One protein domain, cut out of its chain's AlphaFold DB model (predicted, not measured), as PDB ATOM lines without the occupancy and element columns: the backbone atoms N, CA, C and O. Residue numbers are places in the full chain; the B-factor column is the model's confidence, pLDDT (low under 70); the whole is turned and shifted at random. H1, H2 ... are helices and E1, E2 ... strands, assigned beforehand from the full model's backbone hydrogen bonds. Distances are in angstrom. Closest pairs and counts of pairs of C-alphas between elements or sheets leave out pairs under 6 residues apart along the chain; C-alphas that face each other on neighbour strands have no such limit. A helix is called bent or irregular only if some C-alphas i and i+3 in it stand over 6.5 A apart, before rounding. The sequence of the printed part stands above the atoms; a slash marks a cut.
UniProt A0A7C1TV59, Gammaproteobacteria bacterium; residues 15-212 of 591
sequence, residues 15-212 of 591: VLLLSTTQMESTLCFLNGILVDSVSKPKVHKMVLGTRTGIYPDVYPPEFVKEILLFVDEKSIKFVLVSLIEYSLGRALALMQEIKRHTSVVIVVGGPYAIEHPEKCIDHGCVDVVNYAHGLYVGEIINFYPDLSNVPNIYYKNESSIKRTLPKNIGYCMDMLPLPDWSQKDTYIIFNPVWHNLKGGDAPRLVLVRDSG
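What this domain is: This is residues 15 to 212 of the 591 residues of a protein of Gammaproteobacteria bacterium (UniProt A0A7C1TV59). A strongly twisted sheet of nine strands runs through the domain as its core, with H2 and H3 over one face and H1 over the other. The hairpin E6 and E7, with H5 packed on it, ends the sheet on one side; E8 and E9 end it on the other, where H7 and its loop stretch away, and residues 164 to 185 run back between these ends past the H1 side. The printed part has 198 residues, in the order E1 H1 E2 H2 E3 H3 E4 H4 H5 E5 H6 E6 E7 E8 H7 E9; the mixed sheet is ordered E7 E6 E5 E4 E3 E1 E2 E8 E9. The class is mixed, helices and strands, in three layers, helices on both faces of a sheet; the whole is compact, with a radius of gyration of the C-alphas of 16.6 A and spans of 54 by 37 by 29 A.

How they stand to each other: E1, residues 15 to 19, is parallel to its neighbour E2, residues 42 to 47; N 17 and O 44 are 2.8 A apart. H1, residues 25 to 37, lies over E1 at a height over the sheet of 9.1 A. H2, residues 61 to 73, is on the sheet. E3, residues 76 to 82, is parallel to E1, with N 18 and O 80 2.8 A apart. H3, residues 85 to 101, is on the face opposite to H1; it touches H2 at a steep tilt of 60 degrees, the closest C-alphas being those of Leu 68 and Ile 98, 6.4 A, with residues 94 to 101 of H3 alone. E4, residues 105 to 109, is parallel to E3, with N 107 and O 79 2.9 A apart. H4, residues 111 to 115, and H5, residues 117 to 122, are close but not clearly touching, the closest C-alphas being those of Ala 113 and Cys 120, 6.1 A. E5, residues 128 to 130, is parallel to E4, with N 130 and O 108 2.8 A apart. E1, H1, E2, then E3, H3, E4, and E4, H4, H5, E5 are strand-helix-strand units, parallel neighbour strands joined through helices; E2, H2, E3 is a split one, with E1 between its strands; these crossovers are right-handed. H6, residues 137 to 143, only grazes the sheet and touches H1, the closest C-alphas being those of Ser 37 and Gly 138, 5.2 A. E6, residues 153 to 157, is antiparallel to E5, with N 154 and O 129 2.9 A apart, and forms a hairpin with E7, residues 160 to 163, with N 162 and O 155 2.8 A apart. E8, residues 186 to 190, is parallel to E2, with N 187 and O 45 2.7 A apart, and antiparallel to E9, residues 204 to 207, with N 190 and O 204 2.8 A apart. H7, residues 192 to 195, is not on the sheet. In H1, H2, H4, H5 and H6 every O i to N i+4 pair is within hydrogen-bond range; in H3 11 of 13 are, and H7 is too short for one.

Where its parts are: E1 begins at C-alpha 15 (-99.189, -43.541, 10.974), and E9 ends at C-alpha 207 (-90.391, -42.037, 24.456). H1 is 18.6 A long, H2 18.3 A, E2 16.9 A and E3 16.8 A. H3, 24.9 A, is irregular, with C-alphas 86 and 89 8.0 A apart, and has a kink of 29 degrees near residue 92.

The domain as a whole: The C-alphas of Leu 165 and Lys 198 are the two farthest apart, 54.3 A. The printed part has no cut; the links E2 to H2 and E7 to E8 are long. Mean pLDDT of the printed part is 86.4; 26 residues are under 70, among them 50 to 56 and 192 to 202.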
ATOM      1  N   VAL A  15     -98.277 -42.541  10.403       96.94
ATOM      2  CA  VAL A  15     -99.189 -43.541  10.974       96.94
ATOM      3  C   VAL A  15     -98.949 -43.642  12.473       96.94
ATOM      4  O   VAL A  15     -97.827 -43.880  12.912       96.94
ATOM      5  N   LEU A  16    -100.007 -43.489  13.262       97.56
ATOM      6  CA  LEU A  16     -99.980 -43.693  14.704       97.56
ATOM      7  C   LEU A  16    -100.674 -45.012  15.049       97.56
ATOM      8  O   LEU A  16    -101.881 -45.141  14.866       97.56
ATOM      9  N   LEU A  17     -99.924 -45.976  15.574       96.88
ATOM     10  CA  LEU A  17    -100.453 -47.196  16.178       96.88
ATOM     11  C   LEU A  17    -100.731 -46.933  17.659       96.88
ATOM     12  O   LEU A  17     -99.818 -46.578  18.399       96.88
ATOM     13  N   LEU A  18    -101.970 -47.111  18.104       95.06
ATOM     14  CA  LEU A  18    -102.428 -46.718  19.434       95.06
ATOM     15  C   LEU A  18    -103.049 -47.900  20.186       95.06
ATOM     16  O   LEU A  18    -103.961 -48.569  19.698       95.06
ATOM     17  N   SER A  19    -102.597 -48.111  21.419       90.94
ATOM     18  CA  SER A  19    -103.249 -48.979  22.398       90.94
ATOM     19  C   SER A  19    -103.531 -48.180  23.660       90.94
ATOM     20  O   SER A  19    -102.661 -47.490  24.181       90.94
ATOM     21  N   THR A  20    -104.747 -48.283  24.180       86.44
ATOM     22  CA  THR A  20    -105.130 -47.751  25.497       86.44
ATOM     23  C   THR A  20    -104.980 -48.804  26.592       86.44
ATOM     24  O   THR A  20    -105.470 -48.613  27.698       86.44
ATOM     25  N   THR A  21    -104.320 -49.925  26.308       78.62
ATOM     26  CA  THR A  21    -103.990 -50.976  27.276       78.62
ATOM     27  C   THR A  21    -102.476 -51.150  27.355       78.62
ATOM     28  O   THR A  21    -101.730 -50.509  26.616       78.62
ATOM     29  N   GLN A  22    -102.008 -52.024  28.244       68.81
ATOM     30  CA  GLN A  22    -100.588 -52.377  28.336       68.81
ATOM     31  C   GLN A  22    -100.128 -53.305  27.187       68.81
ATOM     32  O   GLN A  22     -98.960 -53.675  27.124       68.81
ATOM     33  N   MET A  23    -101.025 -53.692  26.267       65.50
ATOM     34  CA  MET A  23    -100.721 -54.642  25.193       65.50
ATOM     35  C   MET A  23     -99.913 -53.992  24.064       65.50
ATOM     36  O   MET A  23    -100.474 -53.412  23.132       65.50
ATOM     37  N   GLU A  24     -98.590 -54.117  24.142       75.19
ATOM     38  CA  GLU A  24     -97.660 -53.651  23.107       75.19
ATOM     39  C   GLU A  24     -97.521 -54.633  21.929       75.19
ATOM     40  O   GLU A  24     -97.395 -54.202  20.780       75.19
ATOM     41  N   SER A  25     -97.659 -55.939  22.176       81.19
ATOM     42  CA  SER A  25     -97.427 -56.992  21.175       81.19
ATOM     43  C   SER A  25     -98.278 -56.835  19.908       81.19
ATOM     44  O   SER A  25     -97.779 -57.021  18.796       81.19
ATOM     45  N   THR A  26     -99.541 -56.418  20.049       86.31
ATOM     46  CA  THR A  26    -100.421 -56.109  18.910       86.31
ATOM     47  C   THR A  26     -99.858 -54.976  18.055       86.31
ATOM     48  O   THR A  26     -99.882 -55.073  16.830       86.31
ATOM     49  N   LEU A  27     -99.324 -53.913  18.665       91.19
ATOM     50  CA  LEU A  27     -98.769 -52.782  17.918       91.19
ATOM     51  C   LEU A  27     -97.491 -53.185  17.176       91.19
ATOM     52  O   LEU A  27     -97.301 -52.776  16.034       91.19
ATOM     53  N   CYS A  28     -96.649 -54.029  17.774       90.88
ATOM     54  CA  CYS A  28     -95.467 -54.584  17.108       90.88
ATOM     55  C   CYS A  28     -95.835 -55.456  15.909       90.88
ATOM     56  O   CYS A  28     -95.225 -55.334  14.848       90.88
ATOM     57  N   PHE A  29     -96.874 -56.284  16.042       91.19
ATOM     58  CA  PHE A  29     -97.397 -57.070  14.928       91.19
ATOM     59  C   PHE A  29     -97.909 -56.180  13.786       91.19
ATOM     60  O   PHE A  29     -97.528 -56.376  12.634       91.19
ATOM     61  N   LEU A  30     -98.721 -55.163  14.099       93.31
ATOM     62  CA  LEU A  30     -99.218 -54.213  13.100       93.31
ATOM     63  C   LEU A  30     -98.076 -53.441  12.431       93.31
ATOM     64  O   LEU A  30     -98.096 -53.267  11.217       93.31
ATOM     65  N   ASN A  31     -97.067 -53.013  13.193       94.50
ATOM     66  CA  ASN A  31     -95.916 -52.309  12.637       94.50
ATOM     67  C   ASN A  31     -95.119 -53.196  11.670       94.50
ATOM     68  O   ASN A  31     -94.746 -52.735  10.596       94.50
ATOM     69  N   GLY A  32     -94.942 -54.481  11.996       93.38
ATOM     70  CA  GLY A  32     -94.347 -55.462  11.083       93.38
ATOM     71  C   GLY A  32     -95.094 -55.552   9.747       93.38
ATOM     72  O   GLY A  32     -94.467 -55.528   8.691       93.38
ATOM     73  N   ILE A  33     -96.435 -55.553   9.779       93.38
ATOM     74  CA  ILE A  33     -97.267 -55.502   8.563       93.38
ATOM     75  C   ILE A  33     -97.031 -54.212   7.782       93.38
ATOM     76  O   ILE A  33     -96.852 -54.261   6.568       93.38
ATOM     77  N   LEU A  34     -97.020 -53.056   8.445       93.69
ATOM     78  CA  LEU A  34     -96.830 -51.773   7.767       93.69
ATOM     79  C   LEU A  34     -95.456 -51.663   7.107       93.69
ATOM     80  O   LEU A  34     -95.372 -51.212   5.970       93.69
ATOM     81  N   VAL A  35     -94.395 -52.098   7.790       91.31
ATOM     82  CA  VAL A  35     -93.027 -52.097   7.249       91.31
ATOM     83  C   VAL A  35     -92.906 -52.986   6.007       91.31
ATOM     84  O   VAL A  35     -92.160 -52.640   5.093       91.31
ATOM     85  N   ASP A  36     -93.643 -54.096   5.954       90.38
ATOM     86  CA  ASP A  36     -93.654 -55.020   4.815       90.38
ATOM     87  C   ASP A  36     -94.512 -54.518   3.636       90.38
ATOM     88  O   ASP A  36     -94.143 -54.673   2.473       90.38
ATOM     89  N   SER A  37     -95.651 -53.885   3.927       89.94
ATOM     90  CA  SER A  37     -96.696 -53.600   2.930       89.94
ATOM     91  C   SER A  37     -96.801 -52.138   2.487       89.94
ATOM     92  O   SER A  37     -97.450 -51.850   1.481       89.94
ATOM     93  N   VAL A  38     -96.184 -51.190   3.195       88.38
ATOM     94  CA  VAL A  38     -96.240 -49.755   2.879       88.38
ATOM     95  C   VAL A  38     -94.840 -49.265   2.520       88.38
ATOM     96  O   VAL A  38     -93.853 -49.624   3.155       88.38
ATOM     97  N   SER A  39     -94.718 -48.419   1.493       85.00
ATOM     98  CA  SER A  39     -93.415 -47.859   1.117       85.00
ATOM     99  C   SER A  39     -92.956 -46.817   2.146       85.00
ATOM    100  O   SER A  39     -93.600 -45.781   2.317       85.00
ATOM    101  N   LYS A  40     -91.836 -47.091   2.835       84.19
ATOM    102  CA  LYS A  40     -91.160 -46.201   3.810       84.19
ATOM    103  C   LYS A  40     -92.098 -45.584   4.873       84.19
ATOM    104  O   LYS A  40     -92.091 -44.360   5.029       84.19
ATOM    105  N   PRO A  41     -92.893 -46.382   5.608       86.12
ATOM    106  CA  PRO A  41     -93.913 -45.856   6.507       86.12
ATOM    107  C   PRO A  41     -93.283 -45.080   7.668       86.12
ATOM    108  O   PRO A  41     -92.297 -45.516   8.269       86.12
ATOM    109  N   LYS A  42     -93.865 -43.924   8.005       93.00
ATOM    110  CA  LYS A  42     -93.495 -43.134   9.190       93.00
ATOM    111  C   LYS A  42     -94.391 -43.560  10.355       93.00
ATOM    112  O   LYS A  42     -95.421 -42.935  10.606       93.00
ATOM    113  N   VAL A  43     -94.041 -44.672  11.004       95.12
ATOM    114  CA  VAL A  43     -94.863 -45.274  12.067       95.12
ATOM    115  C   VAL A  43     -94.414 -44.811  13.448       95.12
ATOM    116  O   VAL A  43     -93.234 -44.874  13.782       95.12
ATOM    117  N   HIS A  44     -95.379 -44.403  14.265       95.88
ATOM    118  CA  HIS A  44     -95.214 -44.119  15.685       95.88
ATOM    119  C   HIS A  44     -96.110 -45.060  16.494       95.88
ATOM    120  O   HIS A  44     -97.261 -45.286  16.120       95.88
ATOM    121  N   LYS A  45     -95.610 -45.605  17.606       94.56
ATOM    122  CA  LYS A  45     -96.384 -46.470  18.513       94.56
ATOM    123  C   LYS A  45     -96.701 -45.713  19.800       94.56
ATOM    124  O   LYS A  45     -95.799 -45.141  20.395       94.56
ATOM    125  N   MET A  46     -97.947 -45.730  20.260       93.62
ATOM    126  CA  MET A  46     -98.368 -45.176  21.549       93.62
ATOM    127  C   MET A  46     -99.039 -46.246  22.405       93.62
ATOM    128  O   MET A  46    -100.115 -46.742  22.066       93.62
ATOM    129  N   VAL A  47     -98.419 -46.568  23.539       89.38
ATOM    130  CA  VAL A  47     -98.948 -47.487  24.554       89.38
ATOM    131  C   VAL A  47     -99.400 -46.660  25.755       89.38
ATOM    132  O   VAL A  47     -98.603 -46.235  26.589       89.38
ATOM    133  N   LEU A  48    -100.700 -46.392  25.823       87.25
ATOM    134  CA  LEU A  48    -101.322 -45.516  26.819       87.25
ATOM    135  C   LEU A  48    -102.029 -46.297  27.938       87.25
ATOM    136  O   LEU A  48    -102.895 -45.766  28.630       87.25
ATOM    137  N   GLY A  49    -101.679 -47.573  28.116       78.31
ATOM    138  CA  GLY A  49    -102.150 -48.369  29.241       78.31
ATOM    139  C   GLY A  49    -101.807 -47.705  30.572       78.31
ATOM    140  O   GLY A  49    -100.661 -47.347  30.823       78.31
ATOM    141  N   THR A  50    -102.800 -47.553  31.439       64.81
ATOM    142  CA  THR A  50    -102.602 -47.056  32.801       64.81
ATOM    143  C   THR A  50    -102.602 -48.217  33.783       64.81
ATOM    144  O   THR A  50    -103.169 -49.279  33.505       64.81
ATOM    145  N   ARG A  51    -102.009 -48.017  34.968       56.19
ATOM    146  CA  ARG A  51    -102.412 -48.832  36.116       56.19
ATOM    147  C   ARG A  51    -103.908 -48.639  36.318       56.19
ATOM    148  O   ARG A  51    -104.462 -47.554  36.158       56.19
ATOM    149  N   THR A  52    -104.578 -49.729  36.583       51.09
ATOM    150  CA  THR A  52    -106.032 -49.802  36.560       51.09
ATOM    151  C   THR A  52    -106.704 -48.935  37.605       51.09
ATOM    152  O   THR A  52    -106.182 -48.738  38.698       51.09
ATOM    153  N   GLY A  53    -107.871 -48.407  37.237       50.41
ATOM    154  CA  GLY A  53    -108.575 -47.384  38.008       50.41
ATOM    155  C   GLY A  53    -108.022 -45.970  37.803       50.41
ATOM    156  O   GLY A  53    -108.665 -45.004  38.201       50.41
ATOM    157  N   ILE A  54    -106.876 -45.815  37.133       58.28
ATOM    158  CA  ILE A  54    -106.315 -44.505  36.811       58.28
ATOM    159  C   ILE A  54    -106.785 -44.141  35.408       58.28
ATOM    160  O   ILE A  54    -106.367 -44.760  34.430       58.28
ATOM    161  N   TYR A  55    -107.683 -43.160  35.324       69.94
ATOM    162  CA  TYR A  55    -108.357 -42.744  34.088       69.94
ATOM    163  C   TYR A  55    -109.161 -43.887  33.445       69.94
ATOM    164  O   TYR A  55    -108.814 -44.309  32.344       69.94
ATOM    165  N   PRO A  56    -110.190 -44.438  34.116       64.94
ATOM    166  CA  PRO A  56    -110.987 -45.534  33.559       64.94
ATOM    167  C   PRO A  56    -111.727 -45.105  32.282       64.94
ATOM    168  O   PRO A  56    -111.725 -45.838  31.297       64.94
ATOM    169  N   ASP A  57    -112.251 -43.877  32.271       72.44
ATOM    170  CA  ASP A  57    -113.128 -43.403  31.196       72.44
ATOM    171  C   ASP A  57    -112.491 -42.340  30.300       72.44
ATOM    172  O   ASP A  57    -112.772 -42.299  29.108       72.44
ATOM    173  N   VAL A  58    -111.639 -41.462  30.844       86.31
ATOM    174  CA  VAL A  58    -111.054 -40.330  30.104       86.31
ATOM    175  C   VAL A  58    -109.667 -39.969  30.621       86.31
ATOM    176  O   VAL A  58    -109.426 -39.975  31.829       86.31
ATOM    177  N   TYR A  59    -108.759 -39.611  29.711       89.38
ATOM    178  CA  TYR A  59    -107.463 -39.034  30.076       89.38
ATOM    179  C   TYR A  59    -107.598 -37.561  30.507       89.38
ATOM    180  O   TYR A  59    -108.531 -36.881  30.073       89.38
ATOM    181  N   PRO A  60    -106.652 -37.028  31.305       89.62
ATOM    182  CA  PRO A  60    -106.625 -35.608  31.645       89.62
ATOM    183  C   PRO A  60    -106.568 -34.712  30.395       89.62
ATOM    184  O   PRO A  60    -105.787 -35.013  29.488       89.62
ATOM    185  N   PRO A  61    -107.303 -33.584  30.353       91.69
ATOM    186  CA  PRO A  61    -107.350 -32.707  29.180       91.69
ATOM    187  C   PRO A  61    -105.979 -32.230  28.684       91.69
ATOM    188  O   PRO A  61    -105.732 -32.212  27.483       91.69
ATOM    189  N   GLU A  62    -105.061 -31.902  29.597       90.31
ATOM    190  CA  GLU A  62    -103.706 -31.462  29.232       90.31
ATOM    191  C   GLU A  62    -102.899 -32.565  28.535       90.31
ATOM    192  O   GLU A  62    -102.140 -32.289  27.609       90.31
ATOM    193  N   PHE A  63    -103.105 -33.824  28.925       91.69
ATOM    194  CA  PHE A  63    -102.462 -34.966  28.277       91.69
ATOM    195  C   PHE A  63    -103.080 -35.255  26.904       91.69
ATOM    196  O   PHE A  63    -102.370 -35.550  25.948       91.69
ATOM    197  N   VAL A  64    -104.402 -35.100  26.764       95.00
ATOM    198  CA  VAL A  64    -105.063 -35.174  25.449       95.00
ATOM    199  C   VAL A  64    -104.519 -34.091  24.514       95.00
ATOM    200  O   VAL A  64    -104.221 -34.377  23.357       95.00
ATOM    201  N   LYS A  65    -104.319 -32.865  25.011       95.12
ATOM    202  CA  LYS A  65    -103.720 -31.768  24.241       95.12
ATOM    203  C   LYS A  65    -102.296 -32.090  23.776       95.12
ATOM    204  O   LYS A  65    -101.960 -31.790  22.636       95.12
ATOM    205  N   GLU A  66    -101.485 -32.723  24.619       94.94
ATOM    206  CA  GLU A  66    -100.145 -33.206  24.255       94.94
ATOM    207  C   GLU A  66    -100.197 -34.227  23.104       94.94
ATOM    208  O   GLU A  66     -99.431 -34.122  22.147       94.94
ATOM    209  N   ILE A  67    -101.159 -35.158  23.126       96.44
ATOM    210  CA  ILE A  67    -101.375 -36.113  22.026       96.44
ATOM    211  C   ILE A  67    -101.813 -35.396  20.740       96.44
ATOM    212  O   ILE A  67    -101.346 -35.742  19.657       96.44
ATOM    213  N   LEU A  68    -102.687 -34.389  20.828       97.19
ATOM    214  CA  LEU A  68    -103.112 -33.608  19.659       97.19
ATOM    215  C   LEU A  68    -101.938 -32.855  19.018       97.19
ATOM    216  O   LEU A  68    -101.808 -32.867  17.796       97.19
ATOM    217  N   LEU A  69    -101.068 -32.252  19.835       96.12
ATOM    218  CA  LEU A  69     -99.835 -31.619  19.359       96.12
ATOM    219  C   LEU A  69     -98.924 -32.641  18.679       96.12
ATOM    220  O   LEU A  69     -98.441 -32.387  17.581       96.12
ATOM    221  N   PHE A  70     -98.762 -33.829  19.267       96.38
ATOM    222  CA  PHE A  70     -97.995 -34.907  18.647       96.38
ATOM    223  C   PHE A  70     -98.543 -35.298  17.265       96.38
ATOM    224  O   PHE A  70     -97.775 -35.475  16.318       96.38
ATOM    225  N   VAL A  71     -99.867 -35.454  17.146       96.75
ATOM    226  CA  VAL A  71    -100.539 -35.825  15.890       96.75
ATOM    227  C   VAL A  71    -100.247 -34.798  14.789       96.75
ATOM    228  O   VAL A  71     -99.969 -35.196  13.656       96.75
ATOM    229  N   ASP A  72    -100.246 -33.507  15.125       94.25
ATOM    230  CA  ASP A  72     -99.912 -32.414  14.204       94.25
ATOM    231  C   ASP A  72     -98.409 -32.373  13.865       94.25
ATOM    232  O   ASP A  72     -98.027 -32.458  12.695       94.25
ATOM    233  N   GLU A  73     -97.536 -32.361  14.879       94.00
ATOM    234  CA  GLU A  73     -96.074 -32.287  14.727       94.00
ATOM    235  C   GLU A  73     -95.501 -33.446  13.904       94.00
ATOM    236  O   GLU A  73     -94.575 -33.264  13.111       94.00
ATOM    237  N   LYS A  74     -96.044 -34.656  14.080       93.88
ATOM    238  CA  LYS A  74     -95.653 -35.844  13.303       93.88
ATOM    239  C   LYS A  74     -96.403 -35.974  11.982       93.88
ATOM    240  O   LYS A  74     -96.160 -36.929  11.245       93.88
ATOM    241  N   SER A  75     -97.283 -35.022  11.661       93.12
ATOM    242  CA  SER A  75     -98.083 -35.013  10.433       93.12
ATOM    243  C   SER A  75     -98.828 -36.335  10.219       93.12
ATOM    244  O   SER A  75     -98.857 -36.885   9.113       93.12
ATOM    245  N   ILE A  76     -99.416 -36.866  11.295       96.62
ATOM    246  CA  ILE A  76    -100.141 -38.136  11.273       96.62
ATOM    247  C   ILE A  76    -101.357 -38.009  10.351       96.62
ATOM    248  O   ILE A  76    -102.101 -37.031  10.393       96.62
ATOM    249  N   LYS A  77    -101.557 -39.016   9.499       96.12
ATOM    250  CA  LYS A  77    -102.704 -39.142   8.589       96.12
ATOM    251  C   LYS A  77    -103.633 -40.279   8.989       96.12
ATOM    252  O   LYS A  77    -104.841 -40.151   8.811       96.12
ATOM    253  N   PHE A  78    -103.081 -41.350   9.556       97.56
ATOM    254  CA  PHE A  78    -103.838 -42.513  10.008       97.56
ATOM    255  C   PHE A  78    -103.584 -42.780  11.490       97.56
ATOM    256  O   PHE A  78    -102.432 -42.840  11.918       97.56
ATOM    257  N   VAL A  79    -104.652 -42.983  12.257       98.06
ATOM    258  CA  VAL A  79    -104.590 -43.445  13.649       98.06
ATOM    259  C   VAL A  79    -105.230 -44.828  13.710       98.06
ATOM    260  O   VAL A  79    -106.430 -44.972  13.490       98.06
ATOM    261  N   LEU A  80    -104.422 -45.851  13.970       97.62
ATOM    262  CA  LEU A  80    -104.828 -47.251  14.039       97.62
ATOM    263  C   LEU A  80    -104.938 -47.663  15.505       97.62
ATOM    264  O   LEU A  80    -103.928 -47.726  16.202       97.62
ATOM    265  N   VAL A  81    -106.147 -47.956  15.975       96.31
ATOM    266  CA  VAL A  81    -106.422 -48.210  17.396       96.31
ATOM    267  C   VAL A  81    -106.782 -49.673  17.631       96.31
ATOM    268  O   VAL A  81    -107.710 -50.198  17.017       96.31
ATOM    269  N   SER A  82    -106.075 -50.333  18.550       93.38
ATOM    270  CA  SER A  82    -106.445 -51.669  19.037       93.38
ATOM    271  C   SER A  82    -107.450 -51.548  20.186       93.38
ATOM    272  O   SER A  82    -107.075 -51.194  21.302       93.38
ATOM    273  N   LEU A  83    -108.720 -51.857  19.922       90.06
ATOM    274  CA  LEU A  83    -109.816 -51.792  20.886       90.06
ATOM    275  C   LEU A  83    -109.982 -53.100  21.664       90.06
ATOM    276  O   LEU A  83    -110.052 -54.194  21.097       90.06
ATOM    277  N   ILE A  84    -110.103 -52.950  22.980       83.19
ATOM    278  CA  ILE A  84    -110.424 -53.998  23.955       83.19
ATOM    279  C   ILE A  84    -111.508 -53.426  24.867       83.19
ATOM    280  O   ILE A  84    -111.373 -52.274  25.293       83.19
ATOM    281  N   GLU A  85    -112.541 -54.219  25.172       78.38
ATOM    282  CA  GLU A  85    -113.747 -53.774  25.889       78.38
ATOM    283  C   GLU A  85    -113.416 -53.006  27.177       78.38
ATOM    284  O   GLU A  85    -113.885 -51.886  27.370       78.38
ATOM    285  N   TYR A  86    -112.490 -53.535  27.985       75.19
ATOM    286  CA  TYR A  86    -112.044 -52.926  29.245       75.19
ATOM    287  C   TYR A  86    -111.571 -51.463  29.123       75.19
ATOM    288  O   TYR A  86    -111.630 -50.697  30.078       75.19
ATOM    289  N   SER A  87    -111.078 -51.057  27.953       79.50
ATOM    290  CA  SER A  87    -110.552 -49.707  27.707       79.50
ATOM    291  C   SER A  87    -111.373 -48.916  26.687       79.50
ATOM    292  O   SER A  87    -110.913 -47.874  26.209       79.50
ATOM    293  N   LEU A  88    -112.563 -49.412  26.335       84.25
ATOM    294  CA  LEU A  88    -113.373 -48.903  25.232       84.25
ATOM    295  C   LEU A  88    -113.792 -47.447  25.445       84.25
ATOM    296  O   LEU A  88    -113.571 -46.630  24.554       84.25
ATOM    297  N   GLY A  89    -114.335 -47.106  26.621       86.12
ATOM    298  CA  GLY A  89    -114.770 -45.738  26.938       86.12
ATOM    299  C   GLY A  89    -113.638 -44.724  26.761       86.12
ATOM    300  O   GLY A  89    -113.775 -43.744  26.028       86.12
ATOM    301  N   ARG A  90    -112.468 -45.047  27.317       88.12
ATOM    302  CA  ARG A  90    -111.241 -44.254  27.192       88.12
ATOM    303  C   ARG A  90    -110.726 -44.127  25.767       88.12
ATOM    304  O   ARG A  90    -110.332 -43.035  25.357       88.12
ATOM    305  N   ALA A  91    -110.706 -45.224  25.017       91.62
ATOM    306  CA  ALA A  91    -110.284 -45.203  23.623       91.62
ATOM    307  C   ALA A  91    -111.222 -44.331  22.778       91.62
ATOM    308  O   ALA A  91    -110.751 -43.476  22.031       91.62
ATOM    309  N   LEU A  92    -112.541 -44.498  22.934       93.31
ATOM    310  CA  LEU A  92    -113.552 -43.717  22.223       93.31
ATOM    311  C   LEU A  92    -113.456 -42.226  22.553       93.31
ATOM    312  O   LEU A  92    -113.475 -41.415  21.631       93.31
ATOM    313  N   ALA A  93    -113.306 -41.861  23.829       94.38
ATOM    314  CA  ALA A  93    -113.159 -40.467  24.237       94.38
ATOM    315  C   ALA A  93    -111.928 -39.806  23.592       94.38
ATOM    316  O   ALA A  93    -112.029 -38.715  23.032       94.38
ATOM    317  N   LEU A  94    -110.777 -40.492  23.590       95.88
ATOM    318  CA  LEU A  94    -109.565 -39.987  22.941       95.88
ATOM    319  C   LEU A  94    -109.730 -39.876  21.416       95.88
ATOM    320  O   LEU A  94    -109.379 -38.850  20.835       95.88
ATOM    321  N   MET A  95    -110.291 -40.896  20.759       97.25
ATOM    322  CA  MET A  95    -110.540 -40.872  19.311       97.25
ATOM    323  C   MET A  95    -111.496 -39.746  18.906       97.25
ATOM    324  O   MET A  95    -111.285 -39.106  17.877       97.25
ATOM    325  N   GLN A  96    -112.529 -39.473  19.708       97.19
ATOM    326  CA  GLN A  96    -113.444 -38.354  19.480       97.19
ATOM    327  C   GLN A  96    -112.710 -37.016  19.536       97.19
ATOM    328  O   GLN A  96    -112.873 -36.204  18.628       97.19
ATOM    329  N   GLU A  97    -111.866 -36.797  20.543       97.56
ATOM    330  CA  GLU A  97    -111.097 -35.555  20.652       97.56
ATOM    331  C   GLU A  97    -110.086 -35.391  19.509       97.56
ATOM    332  O   GLU A  97    -109.995 -34.303  18.936       97.56
ATOM    333  N   ILE A  98    -109.415 -36.471  19.085       97.38
ATOM    334  CA  ILE A  98    -108.558 -36.468  17.888       97.38
ATOM    335  C   ILE A  98    -109.369 -36.087  16.643       97.38
ATOM    336  O   ILE A  98    -108.972 -35.180  15.909       97.38
ATOM    337  N   LYS A  99    -110.523 -36.723  16.413       95.31
ATOM    338  CA  LYS A  99    -111.361 -36.466  15.230       95.31
ATOM    339  C   LYS A  99    -111.961 -35.057  15.215       95.31
ATOM    340  O   LYS A  99    -112.182 -34.496  14.148       95.31
ATOM    341  N   ARG A 100    -112.232 -34.468  16.382       96.56
ATOM    342  CA  ARG A 100    -112.750 -33.092  16.492       96.56
ATOM    343  C   ARG A 100    -111.725 -32.032  16.103       96.56
ATOM    344  O   ARG A 100    -112.123 -30.974  15.624       96.56
ATOM    345  N   HIS A 101    -110.442 -32.302  16.326       96.69
ATOM    346  CA  HIS A 101    -109.366 -31.328  16.129       96.69
ATOM    347  C   HIS A 101    -108.514 -31.602  14.888       96.69
ATOM    348  O   HIS A 101    -107.716 -30.755  14.500       96.69
ATOM    349  N   THR A 102    -108.668 -32.768  14.257       95.38
ATOM    350  CA  THR A 102    -107.831 -33.201  13.135       95.38
ATOM    351  C   THR A 102    -108.660 -33.904  12.061       95.38
ATOM    352  O   THR A 102    -109.766 -34.379  12.312       95.38
ATOM    353  N   SER A 103    -108.117 -34.003  10.847       93.50
ATOM    354  CA  SER A 103    -108.744 -34.707   9.720       93.50
ATOM    355  C   SER A 103    -108.213 -36.131   9.521       93.50
ATOM    356  O   SER A 103    -108.367 -36.697   8.439       93.50
ATOM    357  N   VAL A 104    -107.571 -36.713  10.541       96.50
ATOM    358  CA  VAL A 104    -106.998 -38.059  10.439       96.50
ATOM    359  C   VAL A 104    -108.070 -39.110  10.162       96.50
ATOM    360  O   VAL A 104    -109.232 -38.982  10.568       96.50
ATOM    361  N   VAL A 105    -107.653 -40.172   9.483       97.06
ATOM    362  CA  VAL A 105    -108.450 -41.380   9.288       97.06
ATOM    363  C   VAL A 105    -108.226 -42.291  10.489       97.06
ATOM    364  O   VAL A 105    -107.099 -42.710  10.758       97.06
ATOM    365  N   ILE A 106    -109.290 -42.596  11.220       98.06
ATOM    366  CA  ILE A 106    -109.267 -43.491  12.369       98.06
ATOM    367  C   ILE A 106    -109.692 -44.884  11.914       98.06
ATOM    368  O   ILE A 106    -110.828 -45.111  11.487       98.06
ATOM    369  N   VAL A 107    -108.756 -45.820  12.029       97.88
ATOM    370  CA  VAL A 107    -108.945 -47.239  11.738       97.88
ATOM    371  C   VAL A 107    -108.941 -47.983  13.065       97.88
ATOM    372  O   VAL A 107    -108.000 -47.851  13.840       97.88
ATOM    373  N   VAL A 108    -109.959 -48.786  13.344       97.06
ATOM    374  CA  VAL A 108    -110.009 -49.577  14.581       97.06
ATOM    375  C   VAL A 108    -109.916 -51.067  14.285       97.06
ATOM    376  O   VAL A 108    -110.437 -51.558  13.285       97.06
ATOM    377  N   GLY A 109    -109.228 -51.788  15.159       94.25
ATOM    378  CA  GLY A 109    -109.097 -53.241  15.154       94.25
ATOM    379  C   GLY A 109    -109.020 -53.759  16.589       94.25
ATOM    380  O   GLY A 109    -109.410 -53.064  17.521       94.25
ATOM    381  N   GLY A 110    -108.496 -54.967  16.781       89.56
ATOM    382  CA  GLY A 110    -108.408 -55.602  18.102       89.56
ATOM    383  C   GLY A 110    -109.631 -56.464  18.446       89.56
ATOM    384  O   GLY A 110    -110.580 -56.506  17.661       89.56
ATOM    385  N   PRO A 111    -109.598 -57.192  19.578       86.00
ATOM    386  CA  PRO A 111    -110.632 -58.163  19.949       86.00
ATOM    387  C   PRO A 111    -112.057 -57.604  19.870       86.00
ATOM    388  O   PRO A 111    -112.874 -58.137  19.122       86.00
ATOM    389  N   TYR A 112    -112.301 -56.445  20.493       87.62
ATOM    390  CA  TYR A 112    -113.633 -55.832  20.523       87.62
ATOM    391  C   TYR A 112    -114.139 -55.461  19.119       87.62
ATOM    392  O   TYR A 112    -115.304 -55.661  18.786       87.62
ATOM    393  N   ALA A 113    -113.254 -54.954  18.257       90.56
ATOM    394  CA  ALA A 113    -113.609 -54.575  16.891       90.56
ATOM    395  C   ALA A 113    -113.873 -55.780  15.976       90.56
ATOM    396  O   ALA A 113    -114.584 -55.649  14.982       90.56
ATOM    397  N   ILE A 114    -113.309 -56.948  16.294       88.44
ATOM    398  CA  ILE A 114    -113.574 -58.201  15.575       88.44
ATOM    399  C   ILE A 114    -114.934 -58.772  15.990       88.44
ATOM    400  O   ILE A 114    -115.682 -59.271  15.149       88.44
ATOM    401  N   GLU A 115    -115.279 -58.664  17.271       84.12
ATOM    402  CA  GLU A 115    -116.547 -59.155  17.820       84.12
ATOM    403  C   GLU A 115    -117.720 -58.247  17.482       84.12
ATOM    404  O   GLU A 115    -118.800 -58.738  17.147       84.12
ATOM    405  N   HIS A 116    -117.502 -56.932  17.485       87.56
ATOM    406  CA  HIS A 116    -118.542 -55.921  17.304       87.56
ATOM    407  C   HIS A 116    -118.201 -54.874  16.227       87.56
ATOM    408  O   HIS A 116    -118.283 -53.669  16.497       87.56
ATOM    409  N   PRO A 117    -117.838 -55.270  14.991       91.44
ATOM    410  CA  PRO A 117    -117.482 -54.320  13.947       91.44
ATOM    411  C   PRO A 117    -118.603 -53.335  13.608       91.44
ATOM    412  O   PRO A 117    -118.320 -52.163  13.377       91.44
ATOM    413  N   GLU A 118    -119.865 -53.770  13.643       91.50
ATOM    414  CA  GLU A 118    -121.036 -52.905  13.460       91.50
ATOM    415  C   GLU A 118    -121.142 -51.818  14.542       91.50
ATOM    416  O   GLU A 118    -121.267 -50.643  14.209       91.50
ATOM    417  N   LYS A 119    -120.974 -52.173  15.825       91.81
ATOM    418  CA  LYS A 119    -120.982 -51.190  16.922       91.81
ATOM    419  C   LYS A 119    -119.823 -50.202  16.767       91.81
ATOM    420  O   LYS A 119    -119.987 -49.005  16.982       91.81
ATOM    421  N   CYS A 120    -118.654 -50.696  16.351       94.62
ATOM    422  CA  CYS A 120    -117.465 -49.873  16.165       94.62
ATOM    423  C   CYS A 120    -117.627 -48.839  15.042       94.62
ATOM    424  O   CYS A 120    -117.303 -47.669  15.246       94.62
ATOM    425  N   ILE A 121    -118.119 -49.243  13.864       95.94
ATOM    426  CA  ILE A 121    -118.226 -48.340  12.704       95.94
ATOM    427  C   ILE A 121    -119.317 -47.274  12.889       95.94
ATOM    428  O   ILE A 121    -119.195 -46.173  12.345       95.94
ATOM    429  N   ASP A 122    -120.343 -47.558  13.694       94.56
ATOM    430  CA  ASP A 122    -121.425 -46.615  14.003       94.56
ATOM    431  C   ASP A 122    -120.941 -45.396  14.809       94.56
ATOM    432  O   ASP A 122    -121.549 -44.322  14.752       94.56
ATOM    433  N   HIS A 123    -119.801 -45.491  15.502       93.81
ATOM    434  CA  HIS A 123    -119.212 -44.336  16.172       93.81
ATOM    435  C   HIS A 123    -118.748 -43.283  15.159       93.81
ATOM    436  O   HIS A 123    -117.951 -43.552  14.260       93.81
ATOM    437  N   GLY A 124    -119.194 -42.035  15.337       91.56
ATOM    438  CA  GLY A 124    -118.894 -40.922  14.425       91.56
ATOM    439  C   GLY A 124    -117.402 -40.624  14.232       91.56
ATOM    440  O   GLY A 124    -117.030 -40.079  13.198       91.56
ATOM    441  N   CYS A 125    -116.549 -41.015  15.185       94.44
ATOM    442  CA  CYS A 125    -115.100 -40.840  15.091       94.44
ATOM    443  C   CYS A 125    -114.372 -41.934  14.295       94.44
ATOM    444  O   CYS A 125    -113.240 -41.700  13.895       94.44
ATOM    445  N   VAL A 126    -114.993 -43.091  14.050       97.19
ATOM    446  CA  VAL A 126    -114.365 -44.236  13.373       97.19
ATOM    447  C   VAL A 126    -114.645 -44.180  11.873       97.19
ATOM    448  O   VAL A 126    -115.803 -44.073  11.471       97.19
ATOM    449  N   ASP A 127    -113.612 -44.282  11.036       97.00
ATOM    450  CA  ASP A 127    -113.757 -44.272   9.572       97.00
ATOM    451  C   ASP A 127    -113.734 -45.683   8.976       97.00
ATOM    452  O   ASP A 127    -114.452 -45.961   8.012       97.00
ATOM    453  N   VAL A 128    -112.915 -46.570   9.554       97.75
ATOM    454  CA  VAL A 128    -112.709 -47.947   9.090       97.75
ATOM    455  C   VAL A 128    -112.612 -48.891  10.289       97.75
ATOM    456  O   VAL A 128    -111.930 -48.596  11.267       97.75
ATOM    457  N   VAL A 129    -113.244 -50.057  10.199       97.25
ATOM    458  CA  VAL A 129    -113.066 -51.170  11.136       97.25
ATOM    459  C   VAL A 129    -112.418 -52.334  10.403       97.25
ATOM    460  O   VAL A 129    -112.968 -52.819   9.417       97.25
ATOM    461  N   ASN A 130    -111.283 -52.814  10.904       94.50
ATOM    462  CA  ASN A 130    -110.621 -54.030  10.445       94.50
ATOM    463  C   ASN A 130    -110.952 -55.188  11.392       94.50
ATOM    464  O   ASN A 130    -110.429 -55.260  12.505       94.50
ATOM    465  N   TYR A 131    -111.781 -56.124  10.923       90.69
ATOM    466  CA  TYR A 131    -112.193 -57.300  11.695       90.69
ATOM    467  C   TYR A 131    -111.413 -58.575  11.313       90.69
ATOM    468  O   TYR A 131    -111.843 -59.693  11.585       90.69
ATOM    469  N   ALA A 132    -110.228 -58.422  10.711       86.81
ATOM    470  CA  ALA A 132    -109.346 -59.508  10.275       86.81
ATOM    471  C   ALA A 132    -108.032 -59.585  11.063       86.81
ATOM    472  O   ALA A 132    -106.971 -59.777  10.476       86.81
ATOM    473  N   HIS A 133    -108.062 -59.438  12.391       84.75
ATOM    474  CA  HIS A 133    -106.851 -59.491  13.233       84.75
ATOM    475  C   HIS A 133    -105.729 -58.535  12.776       84.75
ATOM    476  O   HIS A 133    -104.549 -58.834  12.966       84.75
ATOM    477  N   GLY A 134    -106.093 -57.412  12.147       87.56
ATOM    478  CA  GLY A 134    -105.143 -56.416  11.655       87.56
ATOM    479  C   GLY A 134    -104.439 -56.761  10.340       87.56
ATOM    480  O   GLY A 134    -103.618 -55.971   9.899       87.56
ATOM    481  N   LEU A 135    -104.755 -57.886   9.687       88.88
ATOM    482  CA  LEU A 135    -104.007 -58.369   8.514       88.88
ATOM    483  C   LEU A 135    -103.945 -57.371   7.352       88.88
ATOM    484  O   LEU A 135    -102.925 -57.296   6.683       88.88
ATOM    485  N   TYR A 136    -105.014 -56.602   7.141       92.25
ATOM    486  CA  TYR A 136    -105.149 -55.720   5.978       92.25
ATOM    487  C   TYR A 136    -104.859 -54.237   6.255       92.25
ATOM    488  O   TYR A 136    -105.344 -53.366   5.537       92.25
ATOM    489  N   VAL A 137    -104.130 -53.902   7.329       94.06
ATOM    490  CA  VAL A 137    -103.838 -52.488   7.653       94.06
ATOM    491  C   VAL A 137    -102.988 -51.789   6.591       94.06
ATOM    492  O   VAL A 137    -103.191 -50.599   6.352       94.06
ATOM    493  N   GLY A 138    -102.095 -52.520   5.921       93.44
ATOM    494  CA  GLY A 138    -101.301 -51.998   4.811       93.44
ATOM    495  C   GLY A 138    -102.158 -51.619   3.613       93.44
ATOM    496  O   GLY A 138    -102.076 -50.503   3.106       93.44
ATOM    497  N   GLU A 139    -103.043 -52.522   3.193       93.50
ATOM    498  CA  GLU A 139    -103.991 -52.285   2.106       93.50
ATOM    499  C   GLU A 139    -104.952 -51.140   2.427       93.50
ATOM    500  O   GLU A 139    -105.233 -50.332   1.546       93.50
ATOM    501  N   ILE A 140    -105.409 -51.017   3.680       95.19
ATOM    502  CA  ILE A 140    -106.225 -49.868   4.098       95.19
ATOM    503  C   ILE A 140    -105.473 -48.561   3.833       95.19
ATOM    504  O   ILE A 140    -106.039 -47.654   3.233       95.19
ATOM    505  N   ILE A 141    -104.205 -48.459   4.237       94.06
ATOM    506  CA  ILE A 141    -103.410 -47.235   4.057       94.06
ATOM    507  C   ILE A 141    -103.114 -46.965   2.579       94.06
ATOM    508  O   ILE A 141    -103.241 -45.829   2.130       94.06
ATOM    509  N   ASN A 142    -102.752 -47.996   1.815       91.75
ATOM    510  CA  ASN A 142    -102.347 -47.849   0.418       91.75
ATOM    511  C   ASN A 142    -103.513 -47.528  -0.532       91.75
ATOM    512  O   ASN A 142    -103.286 -46.903  -1.567       91.75
ATOM    513  N   PHE A 143    -104.737 -47.966  -0.217       92.88
ATOM    514  CA  PHE A 143    -105.897 -47.810  -1.104       92.88
ATOM    515  C   PHE A 143    -106.916 -46.766  -0.633       92.88
ATOM    516  O   PHE A 143    -107.839 -46.446  -1.379       92.88
ATOM    517  N   TYR A 144    -106.769 -46.191   0.567       91.69
ATOM    518  CA  TYR A 144    -107.676 -45.139   1.036       91.69
ATOM    519  C   TYR A 144    -107.707 -43.938   0.061       91.69
ATOM    520  O   TYR A 144    -106.642 -43.465  -0.342       91.69
ATOM    521  N   PRO A 145    -108.889 -43.386  -0.292       91.12
ATOM    522  CA  PRO A 145    -110.221 -43.691   0.250       91.12
ATOM    523  C   PRO A 145    -110.991 -44.830  -0.449       91.12
ATOM    524  O   PRO A 145    -112.049 -45.223   0.044       91.12
ATOM    525  N   ASP A 146    -110.504 -45.382  -1.566       92.94
ATOM    526  CA  ASP A 146    -111.177 -46.487  -2.267       92.94
ATOM    527  C   ASP A 146    -110.802 -47.853  -1.677       92.94
ATOM    528  O   ASP A 146    -109.905 -48.561  -2.134       92.94
ATOM    529  N   LEU A 147    -111.551 -48.248  -0.652       94.38
ATOM    530  CA  LEU A 147    -111.337 -49.501   0.069       94.38
ATOM    531  C   LEU A 147    -112.182 -50.674  -0.458       94.38
ATOM    532  O   LEU A 147    -112.262 -51.715   0.193       94.38
ATOM    533  N   SER A 148    -112.821 -50.533  -1.623       91.94
ATOM    534  CA  SER A 148    -113.789 -51.515  -2.146       91.94
ATOM    535  C   SER A 148    -113.222 -52.932  -2.322       91.94
ATOM    536  O   SER A 148    -113.956 -53.911  -2.190       91.94
ATOM    537  N   ASN A 149    -111.913 -53.046  -2.567       90.94
ATOM    538  CA  ASN A 149    -111.209 -54.316  -2.766       90.94
ATOM    539  C   ASN A 149    -110.460 -54.824  -1.522       90.94
ATOM    540  O   ASN A 149    -109.851 -55.894  -1.573       90.94
ATOM    541  N   VAL A 150    -110.486 -54.080  -0.415       93.00
ATOM    542  CA  VAL A 150    -109.831 -54.482   0.834       93.00
ATOM    543  C   VAL A 150    -110.770 -55.444   1.566       93.00
ATOM    544  O   VAL A 150    -111.880 -55.048   1.906       93.00
ATOM    545  N   PRO A 151    -110.397 -56.709   1.803       90.31
ATOM    546  CA  PRO A 151    -111.273 -57.674   2.466       90.31
ATOM    547  C   PRO A 151    -111.408 -57.402   3.971       90.31
ATOM    548  O   PRO A 151    -110.569 -56.737   4.576       90.31
ATOM    549  N   ASN A 152    -112.437 -57.989   4.588       91.25
ATOM    550  CA  ASN A 152    -112.646 -57.975   6.038       91.25
ATOM    551  C   ASN A 152    -112.663 -56.580   6.702       91.25
ATOM    552  O   ASN A 152    -112.123 -56.397   7.802       91.25
ATOM    553  N   ILE A 153    -113.307 -55.598   6.067       95.00
ATOM    554  CA  ILE A 153    -113.487 -54.275   6.668       95.00
ATOM    555  C   ILE A 153    -114.936 -53.797   6.639       95.00
ATOM    556  O   ILE A 153    -115.730 -54.180   5.777       95.00
ATOM    557  N   TYR A 154    -115.250 -52.914   7.580       95.62
ATOM    558  CA  TYR A 154    -116.334 -51.945   7.446       95.62
ATOM    559  C   TYR A 154    -115.712 -50.573   7.210       95.62
ATOM    560  O   TYR A 154    -114.694 -50.257   7.820       95.62
ATOM    561  N   TYR A 155    -116.297 -49.752   6.345       96.19
ATOM    562  CA  TYR A 155    -115.795 -48.401   6.091       96.19
ATOM    563  C   TYR A 155    -116.909 -47.443   5.684       96.19
ATOM    564  O   TYR A 155    -117.935 -47.851   5.132       96.19
ATOM    565  N   LYS A 156    -116.709 -46.152   5.953       92.88
ATOM    566  CA  LYS A 156    -117.633 -45.086   5.549       92.88
ATOM    567  C   LYS A 156    -117.275 -44.561   4.157       92.88
ATOM    568  O   LYS A 156    -116.125 -44.221   3.903       92.88
ATOM    569  N   ASN A 157    -118.267 -44.471   3.272       85.19
ATOM    570  CA  ASN A 157    -118.151 -43.844   1.952       85.19
ATOM    571  C   ASN A 157    -119.344 -42.904   1.713       85.19
ATOM    572  O   ASN A 157    -120.470 -43.403   1.688       85.19
ATOM    573  N   GLU A 158    -119.061 -41.599   1.543       69.88
ATOM    574  CA  GLU A 158    -119.890 -40.427   1.151       69.88
ATOM    575  C   GLU A 158    -121.275 -40.233   1.818       69.88
ATOM    576  O   GLU A 158    -121.680 -39.103   2.068       69.88
ATOM    577  N   SER A 159    -122.006 -41.295   2.153       76.12
ATOM    578  CA  SER A 159    -123.260 -41.295   2.925       76.12
ATOM    579  C   SER A 159    -123.669 -42.678   3.472       76.12
ATOM    580  O   SER A 159    -124.732 -42.806   4.077       76.12
ATOM    581  N   SER A 160    -122.865 -43.730   3.275       87.75
ATOM    582  CA  SER A 160    -123.217 -45.100   3.671       87.75
ATOM    583  C   SER A 160    -122.051 -45.847   4.314       87.75
ATOM    584  O   SER A 160    -120.885 -45.597   4.008       87.75
ATOM    585  N   ILE A 161    -122.384 -46.796   5.187       93.81
ATOM    586  CA  ILE A 161    -121.439 -47.788   5.695       93.81
ATOM    587  C   ILE A 161    -121.400 -48.942   4.693       93.81
ATOM    588  O   ILE A 161    -122.432 -49.519   4.340       93.81
ATOM    589  N   LYS A 162    -120.203 -49.261   4.213       93.44
ATOM    590  CA  LYS A 162    -119.924 -50.406   3.349       93.44
ATOM    591  C   LYS A 162    -119.220 -51.489   4.151       93.44
ATOM    592  O   LYS A 162    -118.505 -51.204   5.108       93.44
ATOM    593  N   ARG A 163    -119.416 -52.732   3.724       92.12
ATOM    594  CA  ARG A 163    -118.753 -53.918   4.260       92.12
ATOM    595  C   ARG A 163    -118.165 -54.716   3.111       92.12
ATOM    596  O   ARG A 163    -118.847 -54.918   2.107       92.12
ATOM    597  N   THR A 164    -116.945 -55.203   3.280       90.88
ATOM    598  CA  THR A 164    -116.319 -56.150   2.352       90.88
ATOM    599  C   THR A 164    -116.329 -57.563   2.923       90.88
ATOM    600  O   THR A 164    -116.423 -57.762   4.138       90.88
ATOM    601  N   LEU A 165    -116.282 -58.554   2.030       81.75
ATOM    602  CA  LEU A 165    -116.415 -59.966   2.383       81.75
ATOM    603  C   LEU A 165    -115.203 -60.492   3.171       81.75
ATOM    604  O   LEU A 165    -114.070 -60.054   2.928       81.75
ATOM    605  N   PRO A 166    -115.414 -61.461   4.079       77.69
ATOM    606  CA  PRO A 166    -114.321 -62.115   4.778       77.69
ATOM    607  C   PRO A 166    -113.514 -63.039   3.852       77.69
ATOM    608  O   PRO A 166    -114.080 -63.794   3.064       77.69
ATOM    609  N   LYS A 167    -112.178 -63.007   3.969       76.25
ATOM    610  CA  LYS A 167    -111.239 -63.812   3.156       76.25
ATOM    611  C   LYS A 167    -110.204 -64.597   3.976       76.25
ATOM    612  O   LYS A 167    -109.530 -65.470   3.443       76.25
ATOM    613  N   ASN A 168    -110.049 -64.301   5.264       65.56
ATOM    614  CA  ASN A 168    -108.915 -64.749   6.082       65.56
ATOM    615  C   ASN A 168    -109.192 -65.955   7.005       65.56
ATOM    616  O   ASN A 168    -108.426 -66.169   7.943       65.56
ATOM    617  N   ILE A 169    -110.244 -66.751   6.798       64.06
ATOM    618  CA  ILE A 169    -110.471 -67.907   7.680       64.06
ATOM    619  C   ILE A 169    -109.468 -69.015   7.332       64.06
ATOM    620  O   ILE A 169    -109.475 -69.536   6.219       64.06
ATOM    621  N   GLY A 170    -108.586 -69.357   8.277       61.91
ATOM    622  CA  GLY A 170    -107.528 -70.356   8.074       61.91
ATOM    623  C   GLY A 170    -106.266 -69.824   7.382       61.91
ATOM    624  O   GLY A 170    -105.612 -70.568   6.653       61.91
ATOM    625  N   TYR A 171    -105.919 -68.547   7.580       71.94
ATOM    626  CA  TYR A 171    -104.694 -67.969   7.022       71.94
ATOM    627  C   TYR A 171    -103.425 -68.674   7.555       71.94
ATOM    628  O   TYR A 171    -103.368 -69.138   8.696       71.94
ATOM    629  N   CYS A 172    -102.394 -68.751   6.712       84.19
ATOM    630  CA  CYS A 172    -101.103 -69.336   7.067       84.19
ATOM    631  C   CYS A 172    -100.278 -68.326   7.874       84.19
ATOM    632  O   CYS A 172    -100.000 -67.237   7.369       84.19
ATOM    633  N   MET A 173     -99.883 -68.684   9.100       88.69
ATOM    634  CA  MET A 173     -99.049 -67.819   9.942       88.69
ATOM    635  C   MET A 173     -97.696 -67.517   9.280       88.69
ATOM    636  O   MET A 173     -97.252 -66.380   9.342       88.69
ATOM    637  N   ASP A 174     -97.095 -68.462   8.549       90.25
ATOM    638  CA  ASP A 174     -95.790 -68.270   7.881       90.25
ATOM    639  C   ASP A 174     -95.787 -67.186   6.796       90.25
ATOM    640  O   ASP A 174     -94.725 -66.708   6.404       90.25
ATOM    641  N   MET A 175     -96.965 -66.796   6.304       87.81
ATOM    642  CA  MET A 175     -97.105 -65.707   5.336       87.81
ATOM    643  C   MET A 175     -97.123 -64.328   5.998       87.81
ATOM    644  O   MET A 175     -97.165 -63.324   5.292       87.81
ATOM    645  N   LEU A 176     -97.156 -64.267   7.332       88.25
ATOM    646  CA  LEU A 176     -97.151 -63.013   8.067       88.25
ATOM    647  C   LEU A 176     -95.723 -62.480   8.211       88.25
ATOM    648  O   LEU A 176     -94.799 -63.259   8.477       88.25
ATOM    649  N   PRO A 177     -95.533 -61.157   8.091       90.94
ATOM    650  CA  PRO A 177     -94.259 -60.548   8.420       90.94
ATOM    651  C   PRO A 177     -93.971 -60.711   9.913       90.94
ATOM    652  O   PRO A 177     -94.879 -60.842  10.742       90.94
ATOM    653  N   LEU A 178     -92.683 -60.697  10.259       91.31
ATOM    654  CA  LEU A 178     -92.273 -60.701  11.658       91.31
ATOM    655  C   LEU A 178     -92.760 -59.415  12.348       91.31
ATOM    656  O   LEU A 178     -92.687 -58.343  11.743       91.31
ATOM    657  N   PRO A 179     -93.216 -59.490  13.611       91.25
ATOM    658  CA  PRO A 179     -93.481 -58.298  14.405       91.25
ATOM    659  C   PRO A 179     -92.245 -57.392  14.508       91.25
ATOM    660  O   PRO A 179     -91.118 -57.869  14.640       91.25
ATOM    661  N   ASP A 180     -92.458 -56.076  14.505       91.25
ATOM    662  CA  ASP A 180     -91.392 -55.107  14.758       91.25
ATOM    663  C   ASP A 180     -91.341 -54.726  16.241       91.25
ATOM    664  O   ASP A 180     -91.955 -53.749  16.688       91.25
ATOM    665  N   TRP A 181     -90.562 -55.514  16.981       88.44
ATOM    666  CA  TRP A 181     -90.218 -55.294  18.387       88.44
ATOM    667  C   TRP A 181     -89.207 -54.171  18.615       88.44
ATOM    668  O   TRP A 181     -88.797 -53.942  19.754       88.44
ATOM    669  N   SER A 182     -88.783 -53.446  17.573       84.31
ATOM    670  CA  SER A 182     -87.966 -52.264  17.797       84.31
ATOM    671  C   SER A 182     -88.752 -51.262  18.640       84.31
ATOM    672  O   SER A 182     -89.900 -50.927  18.357       84.31
ATOM    673  N   GLN A 183     -88.132 -50.739  19.691       79.88
ATOM    674  CA  GLN A 183     -88.738 -49.680  20.507       79.88
ATOM    675  C   GLN A 183     -88.534 -48.287  19.886       79.88
ATOM    676  O   GLN A 183     -88.682 -47.255  20.546       79.88
ATOM    677  N   LYS A 184     -88.146 -48.254  18.607       83.12
ATOM    678  CA  LYS A 184     -87.943 -47.029  17.849       83.12
ATOM    679  C   LYS A 184     -89.297 -46.341  17.679       83.12
ATOM    680  O   LYS A 184     -90.262 -46.971  17.264       83.12
ATOM    681  N   ASP A 185     -89.352 -45.056  18.026       91.25
ATOM    682  CA  ASP A 185     -90.567 -44.238  17.928       91.25
ATOM    683  C   ASP A 185     -91.774 -44.812  18.713       91.25
ATOM    684  O   ASP A 185     -92.933 -44.596  18.348       91.25
ATOM    685  N   THR A 186     -91.495 -45.524  19.817       90.44
ATOM    686  CA  THR A 186     -92.498 -45.991  20.788       90.44
ATOM    687  C   THR A 186     -92.615 -45.023  21.956       90.44
ATOM    688  O   THR A 186     -91.631 -44.736  22.636       90.44
ATOM    689  N   TYR A 187     -93.834 -44.582  22.235       90.75
ATOM    690  CA  TYR A 187     -94.188 -43.644  23.287       90.75
ATOM    691  C   TYR A 187     -95.117 -44.302  24.307       90.75
ATOM    692  O   TYR A 187     -95.981 -45.108  23.954       90.75
ATOM    693  N   ILE A 188     -94.956 -43.929  25.570       86.50
ATOM    694  CA  ILE A 188     -95.744 -44.407  26.702       86.50
ATOM    695  C   ILE A 188     -96.331 -43.244  27.483       86.50
ATOM    696  O   ILE A 188     -95.776 -42.145  27.507       86.50
ATOM    697  N   ILE A 189     -97.438 -43.510  28.169       83.81
ATOM    698  CA  ILE A 189     -97.904 -42.626  29.229       83.81
ATOM    699  C   ILE A 189     -97.015 -42.801  30.468       83.81
ATOM    700  O   ILE A 189     -96.874 -43.899  31.003       83.81
ATOM    701  N   PHE A 190     -96.421 -41.711  30.942       78.56
ATOM    702  CA  PHE A 190     -95.678 -41.659  32.196       78.56
ATOM    703  C   PHE A 190     -96.422 -40.765  33.181       78.56
ATOM    704  O   PHE A 190     -96.718 -39.612  32.869       78.56
ATOM    705  N   ASN A 191     -96.719 -41.270  34.380       73.94
ATOM    706  CA  ASN A 191     -97.307 -40.457  35.438       73.94
ATOM    707  C   ASN A 191     -96.370 -40.416  36.656       73.94
ATOM    708  O   ASN A 191     -96.151 -41.453  37.287       73.94
ATOM    709  N   PRO A 192     -95.852 -39.237  37.038       64.94
ATOM    710  CA  PRO A 192     -94.946 -39.106  38.178       64.94
ATOM    711  C   PRO A 192     -95.573 -39.537  39.517       64.94
ATOM    712  O   PRO A 192     -94.856 -40.005  40.405       64.94
ATOM    713  N   VAL A 193     -96.906 -39.477  39.646       63.12
ATOM    714  CA  VAL A 193     -97.635 -39.953  40.835       63.12
ATOM    715  C   VAL A 193     -97.507 -41.469  41.004       63.12
ATOM    716  O   VAL A 193     -97.394 -41.945  42.131       63.12
ATOM    717  N   TRP A 194     -97.439 -42.248  39.915       61.69
ATOM    718  CA  TRP A 194     -97.265 -43.713  39.987       61.69
ATOM    719  C   TRP A 194     -95.933 -44.129  40.614       61.69
ATOM    720  O   TRP A 194     -95.765 -45.285  41.004       61.69
ATOM    721  N   HIS A 195     -95.003 -43.183  40.724       56.28
ATOM    722  CA  HIS A 195     -93.640 -43.403  41.179       56.28
ATOM    723  C   HIS A 195     -93.321 -42.639  42.472       56.28
ATOM    724  O   HIS A 195     -92.151 -42.498  42.817       56.28
ATOM    725  N   ASN A 196     -94.346 -42.165  43.201       55.28
ATOM    726  CA  ASN A 196     -94.201 -41.403  44.450       55.28
ATOM    727  C   ASN A 196     -93.273 -40.178  44.316       55.28
ATOM    728  O   ASN A 196     -92.578 -39.797  45.263       55.28
ATOM    729  N   LEU A 197     -93.246 -39.552  43.136       54.81
ATOM    730  CA  LEU A 197     -92.402 -38.389  42.869       54.81
ATOM    731  C   LEU A 197     -93.106 -37.109  43.325       54.81
ATOM    732  O   LEU A 197     -94.280 -36.886  43.032       54.81
ATOM    733  N   LYS A 198     -92.381 -36.237  44.035       45.84
ATOM    734  CA  LYS A 198     -92.886 -34.911  44.421       45.84
ATOM    735  C   LYS A 198     -92.854 -33.967  43.212       45.84
ATOM    736  O   LYS A 198     -91.792 -33.798  42.622       45.84
ATOM    737  N   GLY A 199     -93.972 -33.298  42.909       50.59
ATOM    738  CA  GLY A 199     -94.000 -32.125  42.019       50.59
ATOM    739  C   GLY A 199     -94.512 -32.329  40.587       50.59
ATOM    740  O   GLY A 199     -94.258 -31.469  39.748       50.59
ATOM    741  N   GLY A 200     -95.235 -33.411  40.288       54.56
ATOM    742  CA  GLY A 200     -95.930 -33.565  39.008       54.56
ATOM    743  C   GLY A 200     -97.342 -34.105  39.205       54.56
ATOM    744  O   GLY A 200     -97.500 -35.213  39.704       54.56
ATOM    745  N   ASP A 201     -98.353 -33.338  38.797       62.84
ATOM    746  CA  ASP A 201     -99.764 -33.696  39.029       62.84
ATOM    747  C   ASP A 201    -100.442 -34.328  37.796       62.84
ATOM    748  O   ASP A 201    -101.571 -34.812  37.886       62.84
ATOM    749  N   ALA A 202     -99.779 -34.338  36.632       69.38
ATOM    750  CA  ALA A 202    -100.374 -34.776  35.367       69.38
ATOM    751  C   ALA A 202     -99.463 -35.735  34.576       69.38
ATOM    752  O   ALA A 202     -98.243 -35.548  34.567       69.38
ATOM    753  N   PRO A 203    -100.041 -36.737  33.881       80.75
ATOM    754  CA  PRO A 203     -99.291 -37.635  33.014       80.75
ATOM    755  C   PRO A 203     -98.691 -36.896  31.810       80.75
ATOM    756  O   PRO A 203     -99.167 -35.825  31.418       80.75
ATOM    757  N   ARG A 204     -97.635 -37.482  31.245       85.06
ATOM    758  CA  ARG A 204     -96.871 -36.988  30.092       85.06
ATOM    759  C   ARG A 204     -96.589 -38.108  29.108       85.06
ATOM    760  O   ARG A 204     -96.562 -39.278  29.493       85.06
ATOM    761  N   LEU A 205     -96.377 -37.750  27.848       88.00
ATOM    762  CA  LEU A 205     -95.999 -38.688  26.806       88.00
ATOM    763  C   LEU A 205     -94.472 -38.767  26.767       88.00
ATOM    764  O   LEU A 205     -93.789 -37.769  26.554       88.00
ATOM    765  N   VAL A 206     -93.921 -39.957  26.981       86.25
ATOM    766  CA  VAL A 206     -92.468 -40.167  27.041       86.25
ATOM    767  C   VAL A 206     -92.069 -41.235  26.040       86.25
ATOM    768  O   VAL A 206     -92.760 -42.236  25.876       86.25
ATOM    769  N   LEU A 207     -90.948 -41.036  25.355       86.56
ATOM    770  CA  LEU A 207     -90.391 -42.037  24.456       86.56
ATOM    771  C   LEU A 207     -89.744 -43.172  25.271       86.56
ATOM    772  O   LEU A 207     -88.955 -42.914  26.177       86.56
ATOM    773  N   VAL A 208     -90.027 -44.434  24.936       80.44
ATOM    774  CA  VAL A 208     -89.598 -45.617  25.718       80.44
ATOM    775  C   VAL A 208     -88.082 -45.681  25.917       80.44
ATOM    776  O   VAL A 208     -87.594 -46.010  26.997       80.44
ATOM    777  N   ARG A 209     -87.300 -45.326  24.893       74.81
ATOM    778  CA  ARG A 209     -85.833 -45.310  25.020       74.81
ATOM    779  C   ARG A 209     -85.357 -44.297  26.074       74.81
ATOM    780  O   ARG A 209     -84.366 -44.540  26.755       74.81
ATOM    781  N   ASP A 210     -86.088 -43.194  26.233       72.62
ATOM    782  CA  ASP A 210     -85.767 -42.127  27.180       72.62
ATOM    783  C   ASP A 210     -86.247 -42.502  28.601       72.62
ATOM    784  O   ASP A 210     -85.719 -41.997  29.590       72.62
ATOM    785  N   SER A 211     -87.169 -43.470  28.727       62.50
ATOM    786  CA  SER A 211     -87.611 -44.049  30.004       62.50
ATOM    787  C   SER A 211     -86.756 -45.232  30.497       62.50
ATOM    788  O   SER A 211     -87.143 -45.926  31.442       62.50
ATOM    789  N   GLY A 212     -85.601 -45.487  29.872       59.44
ATOM    790  CA  GLY A 212     -84.703 -46.595  30.221       59.44
ATOM    791  C   GLY A 212     -84.971 -47.905  29.469       59.44
ATOM    792  O   GLY A 212     -84.406 -48.930  29.834       59.44
TER     793      GLY A 212